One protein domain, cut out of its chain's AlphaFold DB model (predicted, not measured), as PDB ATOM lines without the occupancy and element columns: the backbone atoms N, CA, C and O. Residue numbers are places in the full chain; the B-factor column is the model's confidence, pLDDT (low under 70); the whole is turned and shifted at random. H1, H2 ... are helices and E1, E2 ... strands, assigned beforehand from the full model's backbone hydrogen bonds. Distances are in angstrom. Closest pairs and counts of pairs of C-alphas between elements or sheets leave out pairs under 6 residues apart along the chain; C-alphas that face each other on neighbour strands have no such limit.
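AT A GLANCE: This is residues 554 to 596 of the 1020 residues of an uncharacterized protein of Octopus bimaculoides (UniProt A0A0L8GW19). A hairpin of two longer strands, E2 and E3, runs along a small elongated domain, and the short strand E1 lies beside E2 to complete a sheet of three, while H1 and the stretch of residues 585 to 589 lie toward the two far ends. The one-turn helix H1 sits near the end of the hairpin where E2 passes into E3, while past the other end residues 585 to 589 fold back into the short strand E4, which comes near Ala 564 of E1 and Met 570 of E2. The printed part has 43 residues, with one named helix and four named strands in the order H1, E1, E2, E3, E4; the class is mostly strand. The sheet runs E1, E2, E3, all antiparallel, and is a meander, each strand the antiparallel neighbour of the one before. The whole is only just compact, close to loose, with a radius of gyration of the C-alphas of 10.6 A and spans of 32 by 19 by 15 A.

IN THESE COORDINATES: H1 is residues 554 to 557, beginning at C-alpha 554 at (-8.674, -56.059, -37.213), and is 5.0 A long. E1, residues 562 to 564, measures 7.0 A. E2, residues 570 to 576, is the longest strand by residues, 18.9 A from C-alpha 570 at (-15.614, -42.266, -54.311) to C-alpha 576. E3, residues 579 to 584, measures 17.0 A. E4, residues 590 to 592, measures 6.4 A and ends at C-alpha 592 at (-7.642, -38.373, -49.911).

HOW THE PARTS SIT: H1 is on the sheet but only grazes it, with residues 555 to 556; its closest C-alphas to E2 are those of Ile 556 and Cys 574, 7.2 A apart. H1 is too short for any O i to N i+4 pair; its one O i to N i+3 pair is within hydrogen-bond range. E1, an edge strand, forms a hairpin with the inner strand E2, antiparallel at 146 degrees, with N 572 and O 563 2.8 A apart and N 563 and O 572 3.0 A apart, both within hydrogen-bond range. E2 and the other edge strand, E3, form a second hairpin, antiparallel at 152 degrees, with N 573 and O 581 2.9 A apart and N 583 and O 571 2.8 A apart, again within hydrogen-bond range. E4 pairs with no named strand. Its closest C-alphas to E2 are those of Trp 591 and Met 570, 6.4 A apart, and to E1 those of Trp 591 and Ala 564, 6.8 A apart. H1 and E4 are apart, and so are E3 and E4.

THE WHOLE: The two C-alphas farthest apart are those of Glu 554 and Leu 588, at 32.7 A, while those of Glu 554 and Lys 596, the first and last printed, are 17.6 A apart. The printed part has no cut, and the links H1 to E1, E1 to E2, E2 to E3 and E3 to E4 are tight. The mean pLDDT of the printed part is 93.0, and no printed residue is under 70.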
ATOM      1  N   GLU A 554      -9.915 -56.712 -37.621       93.75
ATOM      2  CA  GLU A 554      -8.674 -56.059 -37.213       93.75
ATOM      3  C   GLU A 554      -8.608 -54.639 -37.786       93.75
ATOM      4  O   GLU A 554      -8.384 -53.688 -37.043       93.75
ATOM      5  N   ASN A 555      -8.927 -54.461 -39.074       89.81
ATOM      6  CA  ASN A 555      -8.992 -53.137 -39.700       89.81
ATOM      7  C   ASN A 555     -10.070 -52.243 -39.065       89.81
ATOM      8  O   ASN A 555      -9.841 -51.052 -38.850       89.81
ATOM      9  N   ILE A 556     -11.234 -52.802 -38.715       91.50
ATOM     10  CA  ILE A 556     -12.302 -52.043 -38.047       91.50
ATOM     11  C   ILE A 556     -11.904 -51.681 -36.606       91.50
ATOM     12  O   ILE A 556     -12.151 -50.546 -36.188       91.50
ATOM     13  N   ALA A 557     -11.241 -52.588 -35.878       89.62
ATOM     14  CA  ALA A 557     -10.697 -52.332 -34.542       89.62
ATOM     15  C   ALA A 557      -9.584 -51.265 -34.559       89.62
ATOM     16  O   ALA A 557      -9.594 -50.354 -33.736       89.62
ATOM     17  N   ALA A 558      -8.698 -51.294 -35.559       90.38
ATOM     18  CA  ALA A 558      -7.643 -50.301 -35.791       90.38
ATOM     19  C   ALA A 558      -8.153 -48.944 -36.338       90.38
ATOM     20  O   ALA A 558      -7.370 -48.107 -36.794       90.38
ATOM     21  N   GLY A 559      -9.471 -48.705 -36.353       91.44
ATOM     22  CA  GLY A 559     -10.061 -47.450 -36.829       91.44
ATOM     23  C   GLY A 559      -9.911 -47.205 -38.340       91.44
ATOM     24  O   GLY A 559     -10.115 -46.084 -38.819       91.44
ATOM     25  N   LEU A 560      -9.573 -48.231 -39.124       90.31
ATOM     26  CA  LEU A 560      -9.493 -48.176 -40.584       90.31
ATOM     27  C   LEU A 560     -10.887 -48.398 -41.188       90.31
ATOM     28  O   LEU A 560     -11.161 -49.392 -41.848       90.31
ATOM     29  N   LYS A 561     -11.798 -47.447 -40.950       94.75
ATOM     30  CA  LYS A 561     -13.172 -47.495 -41.484       94.75
ATOM     31  C   LYS A 561     -13.288 -47.112 -42.962       94.75
ATOM     32  O   LYS A 561     -14.334 -47.371 -43.553       94.75
ATOM     33  N   TYR A 562     -12.261 -46.493 -43.549       96.25
ATOM     34  CA  TYR A 562     -12.352 -45.848 -44.860       96.25
ATOM     35  C   TYR A 562     -11.214 -46.231 -45.814       96.25
ATOM     36  O   TYR A 562     -10.033 -46.078 -45.489       96.25
ATOM     37  N   PHE A 563     -11.590 -46.671 -47.016       95.69
ATOM     38  CA  PHE A 563     -10.683 -47.143 -48.065       95.69
ATOM     39  C   PHE A 563     -10.989 -46.470 -49.407       95.69
ATOM     40  O   PHE A 563     -12.150 -46.254 -49.755       95.69
ATOM     41  N   ALA A 564      -9.954 -46.147 -50.180       93.06
ATOM     42  CA  ALA A 564     -10.101 -45.491 -51.474       93.06
ATOM     43  C   ALA A 564     -10.808 -46.390 -52.502       93.06
ATOM     44  O   ALA A 564     -10.522 -47.583 -52.612       93.06
ATOM     45  N   HIS A 565     -11.699 -45.805 -53.304       95.31
ATOM     46  CA  HIS A 565     -12.227 -46.463 -54.498       95.31
ATOM     47  C   HIS A 565     -11.264 -46.265 -55.680       95.31
ATOM     48  O   HIS A 565     -10.524 -45.285 -55.731       95.31
ATOM     49  N   ARG A 566     -11.370 -47.103 -56.721       89.69
ATOM     50  CA  ARG A 566     -10.680 -46.895 -58.018       89.69
ATOM     51  C   ARG A 566     -11.074 -45.585 -58.734       89.69
ATOM     52  O   ARG A 566     -10.461 -45.218 -59.729       89.69
ATOM     53  N   TYR A 567     -12.100 -44.884 -58.246       89.50
ATOM     54  CA  TYR A 567     -12.511 -43.571 -58.743       89.50
ATOM     55  C   TYR A 567     -12.214 -42.538 -57.655       89.50
ATOM     56  O   TYR A 567     -12.743 -42.688 -56.554       89.50
ATOM     57  N   PRO A 568     -11.437 -41.475 -57.929       89.88
ATOM     58  CA  PRO A 568     -10.988 -40.541 -56.896       89.88
ATOM     59  C   PRO A 568     -12.117 -39.671 -56.326       89.88
ATOM     60  O   PRO A 568     -11.892 -38.910 -55.396       89.88
ATOM     61  N   THR A 569     -13.339 -39.763 -56.854       94.00
ATOM     62  CA  THR A 569     -14.552 -39.122 -56.321       94.00
ATOM     63  C   THR A 569     -15.391 -40.052 -55.435       94.00
ATOM     64  O   THR A 569     -16.502 -39.684 -55.061       94.00
ATOM     65  N   MET A 570     -14.901 -41.251 -55.099       95.31
ATOM     66  CA  MET A 570     -15.614 -42.266 -54.311       95.31
ATOM     67  C   MET A 570     -14.700 -42.921 -53.266       95.31
ATOM     68  O   MET A 570     -13.480 -42.964 -53.419       95.31
ATOM     69  N   TYR A 571     -15.302 -43.491 -52.224       97.38
ATOM     70  CA  TYR A 571     -14.624 -44.305 -51.213       97.38
ATOM     71  C   TYR A 571     -15.529 -45.435 -50.705       97.38
ATOM     72  O   TYR A 571     -16.736 -45.450 -50.954       97.38
ATOM     73  N   PHE A 572     -14.942 -46.399 -50.004       97.31
ATOM     74  CA  PHE A 572     -15.650 -47.446 -49.274       97.31
ATOM     75  C   PHE A 572     -15.635 -47.142 -47.774       97.31
ATOM     76  O   PHE A 572     -14.595 -46.793 -47.216       97.31
ATOM     77  N   GLU A 573     -16.786 -47.299 -47.127       96.94
ATOM     78  CA  GLU A 573     -16.970 -47.229 -45.677       96.94
ATOM     79  C   GLU A 573     -17.282 -48.634 -45.146       96.94
ATOM     80  O   GLU A 573     -18.295 -49.224 -45.525       96.94
ATOM     81  N   CYS A 574     -16.425 -49.179 -44.281       95.81
ATOM     82  CA  CYS A 574     -16.673 -50.448 -43.598       95.81
ATOM     83  C   CYS A 574     -17.711 -50.249 -42.486       95.81
ATOM     84  O   CYS A 574     -17.493 -49.471 -41.555       95.81
ATOM     85  N   ILE A 575     -18.826 -50.977 -42.569       94.75
ATOM     86  CA  ILE A 575     -19.921 -50.928 -41.585       94.75
ATOM     87  C   ILE A 575     -19.806 -52.086 -40.586       94.75
ATOM     88  O   ILE A 575     -20.099 -51.915 -39.406       94.75
ATOM     89  N   ALA A 576     -19.360 -53.256 -41.044       93.25
ATOM     90  CA  ALA A 576     -19.084 -54.429 -40.217       93.25
ATOM     91  C   ALA A 576     -18.033 -55.317 -40.914       93.25
ATOM     92  O   ALA A 576     -17.753 -55.094 -42.096       93.25
ATOM     93  N   PRO A 577     -17.457 -56.329 -40.238       92.69
ATOM     94  CA  PRO A 577     -16.538 -57.265 -40.881       92.69
ATOM     95  C   PRO A 577     -17.165 -57.907 -42.131       92.69
ATOM     96  O   PRO A 577     -18.312 -58.359 -42.091       92.69
ATOM     97  N   GLY A 578     -16.446 -57.879 -43.255       91.06
ATOM     98  CA  GLY A 578     -16.923 -58.323 -44.571       91.06
ATOM     99  C   GLY A 578     -18.040 -57.471 -45.200       91.06
ATOM    100  O   GLY A 578     -18.598 -57.868 -46.221       91.06
ATOM    101  N   LYS A 579     -18.412 -56.315 -44.623       91.12
ATOM    102  CA  LYS A 579     -19.529 -55.473 -45.095       91.12
ATOM    103  C   LYS A 579     -19.136 -54.003 -45.228       91.12
ATOM    104  O   LYS A 579     -18.899 -53.313 -44.235       91.12
ATOM    105  N   PHE A 580     -19.176 -53.500 -46.458       96.88
ATOM    106  CA  PHE A 580     -18.920 -52.101 -46.798       96.88
ATOM    107  C   PHE A 580     -20.092 -51.455 -47.544       96.88
ATOM    108  O   PHE A 580     -20.922 -52.132 -48.147       96.88
ATOM    109  N   VAL A 581     -20.119 -50.124 -47.548       94.81
ATOM    110  CA  VAL A 581     -20.963 -49.299 -48.420       94.81
ATOM    111  C   VAL A 581     -20.072 -48.359 -49.224       94.81
ATOM    112  O   VAL A 581     -19.147 -47.753 -48.688       94.81
ATOM    113  N   ARG A 582     -20.347 -48.219 -50.526       96.62
ATOM    114  CA  ARG A 582     -19.702 -47.192 -51.355       96.62
ATOM    115  C   ARG A 582     -20.331 -45.828 -51.067       96.62
ATOM    116  O   ARG A 582     -21.554 -45.699 -51.036       96.62
ATOM    117  N   ARG A 583     -19.492 -44.814 -50.891       95.31
ATOM    118  CA  ARG A 583     -19.864 -43.415 -50.684       95.31
ATOM    119  C   ARG A 583     -19.254 -42.556 -51.787       95.31
ATOM    120  O   ARG A 583     -18.109 -42.772 -52.184       95.31
ATOM    121  N   ASP A 584     -20.002 -41.558 -52.236       95.69
ATOM    122  CA  ASP A 584     -19.527 -40.561 -53.194       95.69
ATOM    123  C   ASP A 584     -19.054 -39.307 -52.434       95.69
ATOM    124  O   ASP A 584     -19.669 -38.899 -51.443       95.69
ATOM    125  N   CYS A 585     -17.975 -38.672 -52.890       94.62
ATOM    126  CA  CYS A 585     -17.552 -37.372 -52.376       94.62
ATOM    127  C   CYS A 585     -18.487 -36.241 -52.853       94.62
ATOM    128  O   CYS A 585     -19.095 -36.338 -53.925       94.62
ATOM    129  N   PRO A 586     -18.587 -35.123 -52.103       93.25
ATOM    130  CA  PRO A 586     -19.278 -33.924 -52.568       93.25
ATOM    131  C   PRO A 586     -18.755 -33.448 -53.932       93.25
ATOM    132  O   PRO A 586     -17.575 -33.599 -54.249       93.25
ATOM    133  N   LYS A 587     -19.623 -32.839 -54.749       82.25
ATOM    134  CA  LYS A 587     -19.233 -32.349 -56.082       82.25
ATOM    135  C   LYS A 587     -18.048 -31.382 -55.979       82.25
ATOM    136  O   LYS A 587     -18.112 -30.429 -55.210       82.25
ATOM    137  N   LEU A 588     -17.029 -31.606 -56.816       83.56
ATOM    138  CA  LEU A 588     -15.729 -30.910 -56.826       83.56
ATOM    139  C   LEU A 588     -14.774 -31.267 -55.664       83.56
ATOM    140  O   LEU A 588     -13.825 -30.528 -55.422       83.56
ATOM    141  N   PHE A 589     -14.986 -32.393 -54.974       92.88
ATOM    142  CA  PHE A 589     -14.059 -32.939 -53.977       92.88
ATOM    143  C   PHE A 589     -13.596 -34.348 -54.376       92.88
ATOM    144  O   PHE A 589     -14.341 -35.109 -54.994       92.88
ATOM    145  N   PHE A 590     -12.376 -34.699 -53.974       93.69
ATOM    146  CA  PHE A 590     -11.729 -35.986 -54.221       93.69
ATOM    147  C   PHE A 590     -11.354 -36.658 -52.897       93.69
ATOM    148  O   PHE A 590     -11.001 -35.979 -51.936       93.69
ATOM    149  N   TRP A 591     -11.422 -37.984 -52.829       96.62
ATOM    150  CA  TRP A 591     -11.035 -38.748 -51.652       96.62
ATOM    151  C   TRP A 591      -9.511 -38.757 -51.475       96.62
ATOM    152  O   TRP A 591      -8.782 -39.260 -52.330       96.62
ATOM    153  N   SER A 592      -9.033 -38.238 -50.343       94.44
ATOM    154  CA  SER A 592      -7.642 -38.373 -49.911       94.44
ATOM    155  C   SER A 592      -7.541 -39.507 -48.894       94.44
ATOM    156  O   SER A 592      -8.065 -39.402 -47.782       94.44
ATOM    157  N   GLN A 593      -6.862 -40.596 -49.272       91.62
ATOM    158  CA  GLN A 593      -6.608 -41.728 -48.376       91.62
ATOM    159  C   GLN A 593      -5.728 -41.345 -47.166       91.62
ATOM    160  O   GLN A 593      -6.079 -41.771 -46.066       91.62
ATOM    161  N   PRO A 594      -4.665 -40.515 -47.298       90.75
ATOM    162  CA  PRO A 594      -3.909 -40.021 -46.142       90.75
ATOM    163  C   PRO A 594      -4.759 -39.192 -45.170       90.75
ATOM    164  O   PRO A 594      -4.680 -39.380 -43.961       90.75
ATOM    165  N   ASP A 595      -5.615 -38.304 -45.685       91.12
ATOM    166  CA  ASP A 595      -6.475 -37.455 -44.850       91.12
ATOM    167  C   ASP A 595      -7.728 -38.169 -44.307       91.12
ATOM    168  O   ASP A 595      -8.451 -37.577 -43.499       91.12
ATOM    169  N   LYS A 596      -8.041 -39.372 -44.816       93.50
ATOM    170  CA  LYS A 596      -9.311 -40.103 -44.627       93.50
ATOM    171  C   LYS A 596     -10.560 -39.222 -44.837       93.50
ATOM    172  O   LYS A 596     -11.546 -39.353 -44.111       93.50
TER     173      LYS A 596